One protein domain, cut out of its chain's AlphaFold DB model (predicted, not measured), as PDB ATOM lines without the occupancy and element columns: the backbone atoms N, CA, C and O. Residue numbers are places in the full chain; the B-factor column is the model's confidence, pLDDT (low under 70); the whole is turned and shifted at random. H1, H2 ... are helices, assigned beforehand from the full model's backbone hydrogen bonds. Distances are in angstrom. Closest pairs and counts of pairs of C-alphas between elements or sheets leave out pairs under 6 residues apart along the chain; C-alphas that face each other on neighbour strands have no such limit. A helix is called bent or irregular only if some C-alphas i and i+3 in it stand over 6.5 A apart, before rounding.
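Overview. This is residues 133 to 220 and 298 to 312 of the 312 residues of an uncharacterized protein of Corynespora cassiicola Philippines (UniProt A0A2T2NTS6). The long, kinked helix H1 has H3, H6 and H2 packed across it. H4 folds back on H3 as a hairpin, and short H5 packs on H2. The printed part has 103 residues, with six named helices, H1 to H6 in order along the chain, and no named strand; its class is all helix, with 73 of the 103 printed residues in the helices, and it is compact, with a radius of gyration of the C-alphas of 13.2 A and spans of 36 by 30 by 25 A.

Arrangement. H1, residues 133 to 151, touches H2, residues 160 to 169, with residues 144 to 148 alone, closest C-alphas Cys 148 and Cys 166, 5.9 A. Its residues 134 to 141 alone touch H3, residues 185 to 199, at a steep tilt of 45 degrees, closest C-alphas Cys 138 and Cys 193, 4.7 A. H3, with residues 194 to 198 alone, touches H4, residues 203 to 212, in a helical hairpin, closest C-alphas Ser 198 and Tyr 206, 5.5 A. H5, residues 216 to 220, touches H2, closest C-alphas Ser 165 and Cys 220, 6.5 A. H6, residues 298 to 311, touches H1 residues 138 to 146 alone, closest C-alphas Thr 306 and Ala 142, 6.3 A. Each O i to N i+4 pair is within hydrogen-bond range in H2, H3, H5 and H6; 13 of 15 are in H1, 5 of 6 in H4.

Along the chain. H1 begins at C-alpha 133 (0.247, -48.730, -31.798), spans 27.1 A and is irregular, C-alphas 134 and 137 being 7.3 A apart. H6 spans 20.5 A to C-alpha 311 (8.084, -37.431, -27.915).

Size, cuts and confidence. Residues 221 to 297 are not printed; C-alphas 220 and 298 are 17.3 A apart. The link from H2 to H3 is long. H6 has mean pLDDT 46.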
ATOM      1  N   THR A 133       1.403 -48.695 -30.888       70.31
ATOM      2  CA  THR A 133       0.247 -48.730 -31.798       70.31
ATOM      3  C   THR A 133      -1.077 -48.692 -31.039       70.31
ATOM      4  O   THR A 133      -2.047 -48.113 -31.529       70.31
ATOM      5  N   SER A 134      -1.090 -49.186 -29.796       71.88
ATOM      6  CA  SER A 134      -2.238 -49.071 -28.890       71.88
ATOM      7  C   SER A 134      -2.505 -47.632 -28.419       71.88
ATOM      8  O   SER A 134      -3.612 -47.326 -27.990       71.88
ATOM      9  N   PHE A 135      -1.547 -46.714 -28.616       82.19
ATOM     10  CA  PHE A 135      -1.705 -45.278 -28.356       82.19
ATOM     11  C   PHE A 135      -2.380 -44.511 -29.512       82.19
ATOM     12  O   PHE A 135      -2.652 -43.313 -29.406       82.19
ATOM     13  N   GLY A 136      -2.661 -45.185 -30.635       83.88
ATOM     14  CA  GLY A 136      -3.271 -44.593 -31.832       83.88
ATOM     15  C   GLY A 136      -4.557 -43.788 -31.572       83.88
ATOM     16  O   GLY A 136      -4.671 -42.670 -32.092       83.88
ATOM     17  N   PRO A 137      -5.503 -44.285 -30.750       80.62
ATOM     18  CA  PRO A 137      -6.701 -43.535 -30.376       80.62
ATOM     19  C   PRO A 137      -6.388 -42.258 -29.588       80.62
ATOM     20  O   PRO A 137      -6.849 -41.184 -29.965       80.62
ATOM     21  N   CYS A 138      -5.522 -42.319 -28.571       80.31
ATOM     22  CA  CYS A 138      -5.117 -41.132 -27.811       80.31
ATOM     23  C   CYS A 138      -4.434 -40.078 -28.687       80.31
ATOM     24  O   CYS A 138      -4.716 -38.886 -28.566       80.31
ATOM     25  N   ASN A 139      -3.583 -40.508 -29.622       82.31
ATOM     26  CA  ASN A 139      -2.946 -39.591 -30.560       82.31
ATOM     27  C   ASN A 139      -3.976 -38.938 -31.496       82.31
ATOM     28  O   ASN A 139      -3.911 -37.741 -31.759       82.31
ATOM     29  N   SER A 140      -4.968 -39.703 -31.956       80.94
ATOM     30  CA  SER A 140      -6.055 -39.190 -32.799       80.94
ATOM     31  C   SER A 140      -6.943 -38.195 -32.038       80.94
ATOM     32  O   SER A 140      -7.325 -37.161 -32.591       80.94
ATOM     33  N   TYR A 141      -7.212 -38.457 -30.755       81.75
ATOM     34  CA  TYR A 141      -7.915 -37.539 -29.855       81.75
ATOM     35  C   TYR A 141      -7.151 -36.216 -29.696       81.75
ATOM     36  O   TYR A 141      -7.691 -35.140 -29.960       81.75
ATOM     37  N   ALA A 142      -5.863 -36.297 -29.349       80.88
ATOM     38  CA  ALA A 142      -4.996 -35.134 -29.175       80.88
ATOM     39  C   ALA A 142      -4.838 -34.326 -30.472       80.88
ATOM     40  O   ALA A 142      -4.882 -33.094 -30.446       80.88
ATOM     41  N   GLN A 143      -4.710 -34.996 -31.624       83.12
ATOM     42  CA  GLN A 143      -4.650 -34.340 -32.931       83.12
ATOM     43  C   GLN A 143      -5.935 -33.579 -33.249       83.12
ATOM     44  O   GLN A 143      -5.862 -32.453 -33.742       83.12
ATOM     45  N   ARG A 144      -7.110 -34.138 -32.934       82.19
ATOM     46  CA  ARG A 144      -8.386 -33.445 -33.145       82.19
ATOM     47  C   ARG A 144      -8.500 -32.198 -32.268       82.19
ATOM     48  O   ARG A 144      -8.833 -31.138 -32.794       82.19
ATOM     49  N   LEU A 145      -8.156 -32.290 -30.983       84.00
ATOM     50  CA  LEU A 145      -8.128 -31.129 -30.084       84.00
ATOM     51  C   LEU A 145      -7.131 -30.064 -30.558       84.00
ATOM     52  O   LEU A 145      -7.468 -28.885 -30.626       84.00
ATOM     53  N   THR A 146      -5.932 -30.476 -30.975       83.62
ATOM     54  CA  THR A 146      -4.900 -29.569 -31.501       83.62
ATOM     55  C   THR A 146      -5.353 -28.891 -32.796       83.62
ATOM     56  O   THR A 146      -5.129 -27.695 -32.987       83.62
ATOM     57  N   SER A 147      -6.036 -29.624 -33.678       84.12
ATOM     58  CA  SER A 147      -6.627 -29.064 -34.895       84.12
ATOM     59  C   SER A 147      -7.655 -27.985 -34.547       84.12
ATOM     60  O   SER A 147      -7.576 -26.880 -35.079       84.12
ATOM     61  N   CYS A 148      -8.552 -28.258 -33.595       83.94
ATOM     62  CA  CYS A 148      -9.562 -27.305 -33.124       83.94
ATOM     63  C   CYS A 148      -8.932 -26.050 -32.509       83.94
ATOM     64  O   CYS A 148      -9.315 -24.927 -32.852       83.94
ATOM     65  N   ALA A 149      -7.912 -26.242 -31.671       86.19
ATOM     66  CA  ALA A 149      -7.182 -25.159 -31.029       86.19
ATOM     67  C   ALA A 149      -6.393 -24.294 -32.019       86.19
ATOM     68  O   ALA A 149      -6.317 -23.081 -31.857       86.19
ATOM     69  N   SER A 150      -5.820 -24.897 -33.063       85.31
ATOM     70  CA  SER A 150      -5.073 -24.159 -34.091       85.31
ATOM     71  C   SER A 150      -5.974 -23.426 -35.087       85.31
ATOM     72  O   SER A 150      -5.586 -22.378 -35.600       85.31
ATOM     73  N   ALA A 151      -7.174 -23.949 -35.347       83.62
ATOM     74  CA  ALA A 151      -8.150 -23.321 -36.231       83.62
ATOM     75  C   ALA A 151      -8.931 -22.180 -35.557       83.62
ATOM     76  O   ALA A 151      -9.476 -21.326 -36.254       83.62
ATOM     77  N   THR A 152      -8.973 -22.146 -34.222       83.50
ATOM     78  CA  THR A 152      -9.785 -21.189 -33.462       83.50
ATOM     79  C   THR A 152      -8.895 -20.226 -32.683       83.50
ATOM     80  O   THR A 152      -8.191 -20.615 -31.751       83.50
ATOM     81  N   SER A 153      -8.897 -18.945 -33.053       89.25
ATOM     82  CA  SER A 153      -8.112 -17.939 -32.332       89.25
ATOM     83  C   SER A 153      -8.645 -17.765 -30.914       89.25
ATOM     84  O   SER A 153      -9.842 -17.574 -30.734       89.25
ATOM     85  N   GLY A 154      -7.761 -17.809 -29.914       88.50
ATOM     86  CA  GLY A 154      -8.186 -17.722 -28.515       88.50
ATOM     87  C   GLY A 154      -8.961 -18.956 -28.049       88.50
ATOM     88  O   GLY A 154      -9.757 -18.846 -27.129       88.50
ATOM     89  N   TRP A 155      -8.745 -20.133 -28.657       86.31
ATOM     90  CA  TRP A 155      -9.446 -21.367 -28.277       86.31
ATOM     91  C   TRP A 155      -9.417 -21.644 -26.768       86.31
ATOM     92  O   TRP A 155     -10.437 -21.990 -26.187       86.31
ATOM     93  N   TYR A 156      -8.273 -21.418 -26.117       85.06
ATOM     94  CA  TYR A 156      -8.120 -21.606 -24.670       85.06
ATOM     95  C   TYR A 156      -8.846 -20.551 -23.818       85.06
ATOM     96  O   TYR A 156      -9.006 -20.756 -22.617       85.06
ATOM     97  N   ASP A 157      -9.271 -19.437 -24.418       88.31
ATOM     98  CA  ASP A 157     -10.065 -18.391 -23.767       88.31
ATOM     99  C   ASP A 157     -11.579 -18.641 -23.906       88.31
ATOM    100  O   ASP A 157     -12.377 -17.965 -23.250       88.31
ATOM    101  N   LEU A 158     -11.987 -19.600 -24.748       82.31
ATOM    102  CA  LEU A 158     -13.380 -20.020 -24.886       82.31
ATOM    103  C   LEU A 158     -13.843 -20.790 -23.643       82.31
ATOM    104  O   LEU A 158     -13.051 -21.450 -22.969       82.31
ATOM    105  N   ASP A 159     -15.142 -20.745 -23.358       85.25
ATOM    106  CA  ASP A 159     -15.756 -21.635 -22.375       85.25
ATOM    107  C   ASP A 159     -15.700 -23.106 -22.842       85.25
ATOM    108  O   ASP A 159     -15.459 -23.401 -24.016       85.25
ATOM    109  N   LEU A 160     -15.890 -24.041 -21.906       75.25
ATOM    110  CA  LEU A 160     -15.743 -25.474 -22.179       75.25
ATOM    111  C   LEU A 160     -16.737 -25.967 -23.240       75.25
ATOM    112  O   LEU A 160     -16.352 -26.772 -24.090       75.25
ATOM    113  N   ASP A 161     -17.964 -25.440 -23.239       76.06
ATOM    114  CA  ASP A 161     -19.032 -25.778 -24.189       76.06
ATOM    115  C   ASP A 161     -18.638 -25.381 -25.611       76.06
ATOM    116  O   ASP A 161     -18.722 -26.185 -26.544       76.06
ATOM    117  N   SER A 162     -18.071 -24.187 -25.767       80.56
ATOM    118  CA  SER A 162     -17.502 -23.709 -27.027       80.56
ATOM    119  C   SER A 162     -16.289 -24.533 -27.489       80.56
ATOM    120  O   SER A 162     -16.190 -24.882 -28.671       80.56
ATOM    121  N   GLN A 163     -15.367 -24.882 -26.582       82.88
ATOM    122  CA  GLN A 163     -14.178 -25.677 -26.921       82.88
ATOM    123  C   GLN A 163     -14.550 -27.073 -27.418       82.88
ATOM    124  O   GLN A 163     -14.028 -27.532 -28.441       82.88
ATOM    125  N   ALA A 164     -15.463 -27.743 -26.722       77.25
ATOM    126  CA  ALA A 164     -15.845 -29.093 -27.082       77.25
ATOM    127  C   ALA A 164     -16.910 -29.135 -28.183       77.25
ATOM    128  O   ALA A 164     -16.884 -30.079 -28.960       77.25
ATOM    129  N   SER A 165     -17.707 -28.084 -28.410       77.88
ATOM    130  CA  SER A 165     -18.460 -27.930 -29.666       77.88
ATOM    131  C   SER A 165     -17.521 -27.940 -30.881       77.88
ATOM    132  O   SER A 165     -17.743 -28.673 -31.847       77.88
ATOM    133  N   CYS A 166     -16.393 -27.223 -30.805       80.19
ATOM    134  CA  CYS A 166     -15.374 -27.282 -31.852       80.19
ATOM    135  C   CYS A 166     -14.858 -28.722 -32.043       80.19
ATOM    136  O   CYS A 166     -14.815 -29.212 -33.166       80.19
ATOM    137  N   ALA A 167     -14.563 -29.443 -30.957       81.56
ATOM    138  CA  ALA A 167     -14.083 -30.825 -31.027       81.56
ATOM    139  C   ALA A 167     -15.135 -31.835 -31.539       81.56
ATOM    140  O   ALA A 167     -14.791 -32.732 -32.312       81.56
ATOM    141  N   CYS A 168     -16.400 -31.675 -31.143       74.56
ATOM    142  CA  CYS A 168     -17.553 -32.505 -31.504       74.56
ATOM    143  C   CYS A 168     -17.900 -32.395 -32.993       74.56
ATOM    144  O   CYS A 168     -18.197 -33.392 -33.656       74.56
ATOM    145  N   TYR A 169     -17.892 -31.165 -33.510       71.81
ATOM    146  CA  TYR A 169     -18.438 -30.841 -34.824       71.81
ATOM    147  C   TYR A 169     -17.368 -30.550 -35.874       71.81
ATOM    148  O   TYR A 169     -17.697 -30.465 -37.056       71.81
ATOM    149  N   ALA A 170     -16.092 -30.412 -35.502       70.75
ATOM    150  CA  ALA A 170     -15.030 -30.298 -36.490       70.75
ATOM    151  C   ALA A 170     -14.845 -31.623 -37.236       70.75
ATOM    152  O   ALA A 170     -14.442 -32.635 -36.661       70.75
ATOM    153  N   THR A 171     -15.030 -31.602 -38.554       63.47
ATOM    154  CA  THR A 171     -14.364 -32.591 -39.402       63.47
ATOM    155  C   THR A 171     -12.868 -32.312 -39.389       63.47
ATOM    156  O   THR A 171     -12.458 -31.152 -39.475       63.47
ATOM    157  N   VAL A 172     -12.051 -33.367 -39.310       54.38
ATOM    158  CA  VAL A 172     -10.582 -33.284 -39.374       54.38
ATOM    159  C   VAL A 172     -10.158 -32.924 -40.805       54.38
ATOM    160  O   VAL A 172      -9.661 -33.742 -41.574       54.38
ATOM    161  N   THR A 173     -10.428 -31.690 -41.202       56.62
ATOM    162  CA  THR A 173      -9.889 -31.039 -42.392       56.62
ATOM    163  C   THR A 173      -8.904 -29.966 -41.940       56.62
ATOM    164  O   THR A 173      -8.989 -29.471 -40.822       56.62
ATOM    165  N   THR A 174      -7.961 -29.587 -42.806       46.44
ATOM    166  CA  THR A 174      -6.898 -28.591 -42.536       46.44
ATOM    167  C   THR A 174      -7.400 -27.216 -42.073       46.44
ATOM    168  O   THR A 174      -6.616 -26.399 -41.601       46.44
ATOM    169  N   SER A 175      -8.699 -26.971 -42.178       52.09
ATOM    170  CA  SER A 175      -9.445 -25.947 -41.460       52.09
ATOM    171  C   SER A 175     -10.574 -26.655 -40.709       52.09
ATOM    172  O   SER A 175     -11.364 -27.354 -41.349       52.09
ATOM    173  N   CYS A 176     -10.666 -26.518 -39.380       52.81
ATOM    174  CA  CYS A 176     -11.824 -27.002 -38.618       52.81
ATOM    175  C   CYS A 176     -13.075 -26.273 -39.114       52.81
ATOM    176  O   CYS A 176     -13.414 -25.186 -38.659       52.81
ATOM    177  N   SER A 177     -13.744 -26.858 -40.102       59.38
ATOM    178  CA  SER A 177     -15.099 -26.479 -40.459       59.38
ATOM    179  C   SER A 177     -16.012 -27.298 -39.573       59.38
ATOM    180  O   SER A 177     -16.019 -28.526 -39.661       59.38
ATOM    181  N   ALA A 178     -16.759 -26.614 -38.711       58.88
ATOM    182  CA  ALA A 178     -17.853 -27.242 -37.999       58.88
ATOM    183  C   ALA A 178     -18.856 -27.766 -39.037       58.88
ATOM    184  O   ALA A 178     -19.437 -26.994 -39.809       58.88
ATOM    185  N   THR A 179     -19.024 -29.081 -39.102       61.66
ATOM    186  CA  THR A 179     -20.141 -29.700 -39.807       61.66
ATOM    187  C   THR A 179     -21.327 -29.800 -38.868       61.66
ATOM    188  O   THR A 179     -21.170 -30.027 -37.676       61.66
ATOM    189  N   THR A 180     -22.538 -29.670 -39.401       62.59
ATOM    190  CA  THR A 180     -23.773 -29.794 -38.611       62.59
ATOM    191  C   THR A 180     -24.081 -31.230 -38.193       62.59
ATOM    192  O   THR A 180     -25.011 -31.461 -37.425       62.59
ATOM    193  N   THR A 181     -23.331 -32.203 -38.707       71.69
ATOM    194  CA  THR A 181     -23.472 -33.603 -38.333       71.69
ATOM    195  C   THR A 181     -22.537 -33.887 -37.171       71.69
ATOM    196  O   THR A 181     -21.328 -33.701 -37.293       71.69
ATOM    197  N   PHE A 182     -23.105 -34.348 -36.058       70.44
ATOM    198  CA  PHE A 182     -22.326 -34.901 -34.961       70.44
ATOM    199  C   PHE A 182     -21.457 -36.047 -35.482       70.44
ATOM    200  O   PHE A 182     -21.958 -36.989 -36.104       70.44
ATOM    201  N   ASP A 183     -20.155 -35.954 -35.234       75.50
ATOM    202  CA  ASP A 183     -19.214 -37.004 -35.580       75.50
ATOM    203  C   ASP A 183     -18.933 -37.865 -34.348       75.50
ATOM    204  O   ASP A 183     -18.038 -37.578 -33.550       75.50
ATOM    205  N   GLY A 184     -19.686 -38.962 -34.221       79.00
ATOM    206  CA  GLY A 184     -19.517 -39.932 -33.136       79.00
ATOM    207  C   GLY A 184     -18.142 -40.611 -33.092       79.00
ATOM    208  O   GLY A 184     -17.861 -41.348 -32.149       79.00
ATOM    209  N   SER A 185     -17.260 -40.373 -34.075       81.81
ATOM    210  CA  SER A 185     -15.872 -40.832 -33.991       81.81
ATOM    211  C   SER A 185     -15.099 -40.163 -32.857       81.81
ATOM    212  O   SER A 185     -14.199 -40.797 -32.315       81.81
ATOM    213  N   PHE A 186     -15.450 -38.936 -32.448       79.62
ATOM    214  CA  PHE A 186     -14.775 -38.271 -31.331       79.62
ATOM    215  C   PHE A 186     -14.920 -39.069 -30.034       79.62
ATOM    216  O   PHE A 186     -13.918 -39.403 -29.406       79.62
ATOM    217  N   ASP A 187     -16.148 -39.453 -29.694       80.00
ATOM    218  CA  ASP A 187     -16.453 -40.265 -28.516       80.00
ATOM    219  C   ASP A 187     -15.787 -41.621 -28.582       80.00
ATOM    220  O   ASP A 187     -15.175 -42.059 -27.614       80.00
ATOM    221  N   ALA A 188     -15.885 -42.275 -29.742       84.19
ATOM    222  CA  ALA A 188     -15.301 -43.588 -29.938       84.19
ATOM    223  C   ALA A 188     -13.782 -43.548 -29.732       84.19
ATOM    224  O   ALA A 188     -13.221 -44.473 -29.153       84.19
ATOM    225  N   ILE A 189     -13.113 -42.490 -30.196       80.50
ATOM    226  CA  ILE A 189     -11.669 -42.299 -30.036       80.50
ATOM    227  C   ILE A 189     -11.324 -41.935 -28.584       80.50
ATOM    228  O   ILE A 189     -10.349 -42.453 -28.045       80.50
ATOM    229  N   ALA A 190     -12.117 -41.075 -27.943       80.38
ATOM    230  CA  ALA A 190     -11.910 -40.676 -26.555       80.38
ATOM    231  C   ALA A 190     -12.089 -41.861 -25.592       80.38
ATOM    232  O   ALA A 190     -11.223 -42.098 -24.755       80.38
ATOM    233  N   SER A 191     -13.145 -42.655 -25.779       84.06
ATOM    234  CA  SER A 191     -13.411 -43.877 -25.013       84.06
ATOM    235  C   SER A 191     -12.328 -44.934 -25.243       84.06
ATOM    236  O   SER A 191     -11.830 -45.512 -24.287       84.06
ATOM    237  N   GLN A 192     -11.850 -45.119 -26.479       85.12
ATOM    238  CA  GLN A 192     -10.703 -46.003 -26.733       85.12
ATOM    239  C   GLN A 192      -9.418 -45.527 -26.038       85.12
ATOM    240  O   GLN A 192      -8.592 -46.348 -25.639       85.12
ATOM    241  N   CYS A 193      -9.220 -44.213 -25.910       80.62
ATOM    242  CA  CYS A 193      -8.088 -43.663 -25.169       80.62
ATOM    243  C   CYS A 193      -8.234 -43.883 -23.653       80.62
ATOM    244  O   CYS A 193      -7.265 -44.239 -22.986       80.62
ATOM    245  N   GLU A 194      -9.444 -43.731 -23.115       81.94
ATOM    246  CA  GLU A 194      -9.767 -44.052 -21.721       81.94
ATOM    247  C   GLU A 194      -9.523 -45.541 -21.414       81.94
ATOM    248  O   GLU A 194      -8.780 -45.871 -20.485       81.94
ATOM    249  N   ASP A 195     -10.067 -46.435 -22.246       83.69
ATOM    250  CA  ASP A 195      -9.886 -47.887 -22.146       83.69
ATOM    251  C   ASP A 195      -8.401 -48.268 -22.170       83.69
ATOM    252  O   ASP A 195      -7.967 -49.164 -21.441       83.69
ATOM    253  N   PHE A 196      -7.595 -47.568 -22.977       82.38
ATOM    254  CA  PHE A 196      -6.152 -47.771 -23.014       82.38
ATOM    255  C   PHE A 196      -5.517 -47.494 -21.646       82.38
ATOM    256  O   PHE A 196      -4.865 -48.387 -21.101       82.38
ATOM    257  N   PHE A 197      -5.733 -46.316 -21.053       78.06
ATOM    258  CA  PHE A 197      -5.146 -45.986 -19.749       78.06
ATOM    259  C   PHE A 197      -5.623 -46.924 -18.637       78.06
ATOM    260  O   PHE A 197      -4.805 -47.364 -17.824       78.06
ATOM    261  N   SER A 198      -6.905 -47.303 -18.659       82.00
ATOM    262  CA  SER A 198      -7.461 -48.305 -17.746       82.00
ATOM    263  C   SER A 198      -6.750 -49.658 -17.891       82.00
ATOM    264  O   SER A 198      -6.284 -50.244 -16.915       82.00
ATOM    265  N   SER A 199      -6.560 -50.134 -19.128       81.19
ATOM    266  CA  SER A 199      -5.937 -51.436 -19.405       81.19
ATOM    267  C   SER A 199      -4.459 -51.526 -19.009       81.19
ATOM    268  O   SER A 199      -3.968 -52.615 -18.707       81.19
ATOM    269  N   GLN A 200      -3.743 -50.398 -19.006       78.25
ATOM    270  CA  GLN A 200      -2.332 -50.334 -18.621       78.25
ATOM    271  C   GLN A 200      -2.132 -50.188 -17.100       78.25
ATOM    272  O   GLN A 200      -0.992 -50.142 -16.637       78.25
ATOM    273  N   GLY A 201      -3.217 -50.140 -16.315       81.12
ATOM    274  CA  GLY A 201      -3.158 -49.971 -14.862       81.12
ATOM    275  C   GLY A 201      -2.786 -48.552 -14.432       81.12
ATOM    276  O   GLY A 201      -2.260 -48.362 -13.336       81.12
ATOM    277  N   TYR A 202      -3.037 -47.548 -15.280       76.44
ATOM    278  CA  TYR A 202      -2.923 -46.140 -14.901       76.44
ATOM    279  C   TYR A 202      -4.212 -45.676 -14.217       76.44
ATOM    280  O   TYR A 202      -4.867 -44.749 -14.689       76.44
ATOM    281  N   ASP A 203      -4.570 -46.321 -13.105       77.00
ATOM    282  CA  ASP A 203      -5.840 -46.106 -12.399       77.00
ATOM    283  C   ASP A 203      -6.047 -44.640 -11.986       77.00
ATOM    284  O   ASP A 203      -7.176 -44.158 -12.001       77.00
ATOM    285  N   ASP A 204      -4.975 -43.900 -11.686       70.94
ATOM    286  CA  ASP A 204      -5.049 -42.474 -11.338       70.94
ATOM    287  C   ASP A 204      -5.407 -41.596 -12.550       70.94
ATOM    288  O   ASP A 204      -6.246 -40.703 -12.445       70.94
ATOM    289  N   ILE A 205      -4.808 -41.866 -13.718       65.56
ATOM    290  CA  ILE A 205      -5.134 -41.157 -14.970       65.56
ATOM    291  C   ILE A 205      -6.529 -41.561 -15.432       65.56
ATOM    292  O   ILE A 205      -7.302 -40.707 -15.846       65.56
ATOM    293  N   TYR A 206      -6.863 -42.845 -15.318       70.06
ATOM    294  CA  TYR A 206      -8.197 -43.353 -15.591       70.06
ATOM    295  C   TYR A 206      -9.240 -42.696 -14.687       70.06
ATOM    296  O   TYR A 206     -10.237 -42.225 -15.201       70.06
ATOM    297  N   THR A 207      -9.011 -42.597 -13.375       70.12
ATOM    298  CA  THR A 207      -9.954 -41.961 -12.438       70.12
ATOM    299  C   THR A 207     -10.106 -40.476 -12.744       70.12
ATOM    300  O   THR A 207     -11.220 -39.965 -12.763       70.12
ATOM    301  N   LEU A 208      -9.001 -39.787 -13.055       69.88
ATOM    302  CA  LEU A 208      -9.045 -38.401 -13.509       69.88
ATOM    303  C   LEU A 208      -9.828 -38.270 -14.821       69.88
ATOM    304  O   LEU A 208     -10.601 -37.337 -14.976       69.88
ATOM    305  N   MET A 209      -9.653 -39.188 -15.770       67.12
ATOM    306  CA  MET A 209     -10.463 -39.187 -16.979       67.12
ATOM    307  C   MET A 209     -11.915 -39.472 -16.617       67.12
ATOM    308  O   MET A 209     -12.725 -38.600 -16.828       67.12
ATOM    309  N   TYR A 210     -12.246 -40.588 -15.985       68.25
ATOM    310  CA  TYR A 210     -13.600 -41.013 -15.633       68.25
ATOM    311  C   TYR A 210     -14.419 -39.970 -14.850       68.25
ATOM    312  O   TYR A 210     -15.557 -39.691 -15.215       68.25
ATOM    313  N   ASP A 211     -13.848 -39.347 -13.812       70.31
ATOM    314  CA  ASP A 211     -14.557 -38.354 -12.983       70.31
ATOM    315  C   ASP A 211     -14.864 -37.050 -13.742       70.31
ATOM    316  O   ASP A 211     -15.767 -36.295 -13.367       70.31
ATOM    317  N   TYR A 212     -14.112 -36.781 -14.811       62.75
ATOM    318  CA  TYR A 212     -14.184 -35.551 -15.602       62.75
ATOM    319  C   TYR A 212     -14.511 -35.805 -17.083       62.75
ATOM    320  O   TYR A 212     -14.580 -34.865 -17.884       62.75
ATOM    321  N   TYR A 213     -14.726 -37.065 -17.456       60.44
ATOM    322  CA  TYR A 213     -15.042 -37.515 -18.796       60.44
ATOM    323  C   TYR A 213     -16.538 -37.379 -18.943       60.44
ATOM    324  O   TYR A 213     -17.332 -38.161 -18.427       60.44
ATOM    325  N   VAL A 214     -16.918 -36.335 -19.661       57.91
ATOM    326  CA  VAL A 214     -18.245 -36.269 -20.237       57.91
ATOM    327  C   VAL A 214     -18.107 -36.917 -21.613       57.91
ATOM    328  O   VAL A 214     -17.326 -36.396 -22.422       57.91
ATOM    329  N   PRO A 215     -18.796 -38.044 -21.888       62.56
ATOM    330  CA  PRO A 215     -18.846 -38.611 -23.228       62.56
ATOM    331  C   PRO A 215     -19.170 -37.490 -24.200       62.56
ATOM    332  O   PRO A 215     -20.064 -36.693 -23.915       62.56
ATOM    333  N   GLY A 216     -18.439 -37.379 -25.307       58.25
ATOM    334  CA  GLY A 216     -18.641 -36.248 -26.204       58.25
ATOM    335  C   GLY A 216     -20.098 -36.178 -26.663       58.25
ATOM    336  O   GLY A 216     -20.636 -35.099 -26.665       58.25
ATOM    337  N   SER A 217     -20.819 -37.275 -26.875       50.75
ATOM    338  CA  SER A 217     -22.263 -37.296 -27.158       50.75
ATOM    339  C   SER A 217     -23.117 -36.722 -26.039       50.75
ATOM    340  O   SER A 217     -24.000 -35.924 -26.339       50.75
ATOM    341  N   ASP A 218     -22.866 -37.078 -24.780       57.03
ATOM    342  CA  ASP A 218     -23.569 -36.478 -23.641       57.03
ATOM    343  C   ASP A 218     -23.239 -34.989 -23.563       57.03
ATOM    344  O   ASP A 218     -24.129 -34.154 -23.448       57.03
ATOM    345  N   PHE A 219     -21.970 -34.639 -23.738       54.41
ATOM    346  CA  PHE A 219     -21.498 -33.267 -23.777       54.41
ATOM    347  C   PHE A 219     -22.153 -32.459 -24.908       54.41
ATOM    348  O   PHE A 219     -22.771 -31.430 -24.655       54.41
ATOM    349  N   CYS A 220     -22.078 -32.924 -26.157       50.62
ATOM    350  CA  CYS A 220     -22.672 -32.262 -27.309       50.62
ATOM    351  C   CYS A 220     -24.209 -32.282 -27.196       50.62
ATOM    352  O   CYS A 220     -24.851 -31.369 -27.703       50.62
ATOM    353  N   TYR A 298      -8.103 -28.761 -17.023       42.94
ATOM    354  CA  TYR A 298      -8.182 -29.282 -18.399       42.94
ATOM    355  C   TYR A 298      -7.047 -28.813 -19.319       42.94
ATOM    356  O   TYR A 298      -6.562 -29.587 -20.145       42.94
ATOM    357  N   GLY A 299      -6.569 -27.571 -19.168       42.12
ATOM    358  CA  GLY A 299      -5.460 -27.056 -19.988       42.12
ATOM    359  C   GLY A 299      -4.171 -27.862 -19.798       42.12
ATOM    360  O   GLY A 299      -3.379 -28.030 -20.719       42.12
ATOM    361  N   VAL A 300      -4.007 -28.431 -18.611       44.12
ATOM    362  CA  VAL A 300      -2.873 -29.263 -18.215       44.12
ATOM    363  C   VAL A 300      -2.875 -30.586 -18.967       44.12
ATOM    364  O   VAL A 300      -1.843 -31.015 -19.477       44.12
ATOM    365  N   PHE A 301      -4.041 -31.220 -19.061       49.59
ATOM    366  CA  PHE A 301      -4.192 -32.522 -19.696       49.59
ATOM    367  C   PHE A 301      -3.919 -32.450 -21.205       49.59
ATOM    368  O   PHE A 301      -3.213 -33.295 -21.758       49.59
ATOM    369  N   VAL A 302      -4.385 -31.382 -21.865       49.44
ATOM    370  CA  VAL A 302      -4.113 -31.128 -23.292       49.44
ATOM    371  C   VAL A 302      -2.619 -30.889 -23.541       49.44
ATOM    372  O   VAL A 302      -2.060 -31.424 -24.500       49.44
ATOM    373  N   VAL A 303      -1.941 -30.139 -22.665       48.06
ATOM    374  CA  VAL A 303      -0.488 -29.914 -22.763       48.06
ATOM    375  C   VAL A 303       0.289 -31.211 -22.520       48.06
ATOM    376  O   VAL A 303       1.216 -31.517 -23.268       48.06
ATOM    377  N   PHE A 304      -0.106 -32.026 -21.540       51.41
ATOM    378  CA  PHE A 304       0.529 -33.318 -21.275       51.41
ATOM    379  C   PHE A 304       0.416 -34.269 -22.477       51.41
ATOM    380  O   PHE A 304       1.428 -34.788 -22.945       51.41
ATOM    381  N   LEU A 305      -0.789 -34.432 -23.037       52.03
ATOM    382  CA  LEU A 305      -1.021 -35.289 -24.205       52.03
ATOM    383  C   LEU A 305      -0.271 -34.806 -25.452       52.03
ATOM    384  O   LEU A 305       0.332 -35.616 -26.149       52.03
ATOM    385  N   THR A 306      -0.255 -33.498 -25.722       47.44
ATOM    386  CA  THR A 306       0.488 -32.944 -26.871       47.44
ATOM    387  C   THR A 306       1.999 -33.105 -26.722       47.44
ATOM    388  O   THR A 306       2.678 -33.403 -27.704       47.44
ATOM    389  N   THR A 307       2.531 -32.976 -25.504       45.84
ATOM    390  CA  THR A 307       3.960 -33.194 -25.224       45.84
ATOM    391  C   THR A 307       4.330 -34.670 -25.373       45.84
ATOM    392  O   THR A 307       5.348 -34.984 -25.987       45.84
ATOM    393  N   LEU A 308       3.480 -35.580 -24.882       48.81
ATOM    394  CA  LEU A 308       3.670 -37.024 -25.034       48.81
ATOM    395  C   LEU A 308       3.631 -37.441 -26.514       48.81
ATOM    396  O   LEU A 308       4.493 -38.193 -26.954       48.81
ATOM    397  N   SER A 309       2.696 -36.892 -27.299       45.22
ATOM    398  CA  SER A 309       2.622 -37.105 -28.751       45.22
ATOM    399  C   SER A 309       3.835 -36.564 -29.514       45.22
ATOM    400  O   SER A 309       4.155 -37.103 -30.564       45.22
ATOM    401  N   ALA A 310       4.503 -35.511 -29.030       41.91
ATOM    402  CA  ALA A 310       5.696 -34.944 -29.672       41.91
ATOM    403  C   ALA A 310       6.996 -35.708 -29.353       41.91
ATOM    404  O   ALA A 310       8.011 -35.500 -30.017       41.91
ATOM    405  N   LEU A 311       6.978 -36.554 -28.317       41.78
ATOM    406  CA  LEU A 311       8.084 -37.431 -27.915       41.78
ATOM    407  C   LEU A 311       8.093 -38.773 -28.669       41.78
ATOM    408  O   LEU A 311       9.097 -39.484 -28.611       41.78
ATOM    409  N   VAL A 312       6.992 -39.108 -29.351       38.38
ATOM    410  CA  VAL A 312       6.812 -40.300 -30.201       38.38
ATOM    411  C   VAL A 312       7.096 -39.952 -31.659       38.38
ATOM    412  O   VAL A 312       7.775 -40.767 -32.324       38.38
TER     413      VAL A 312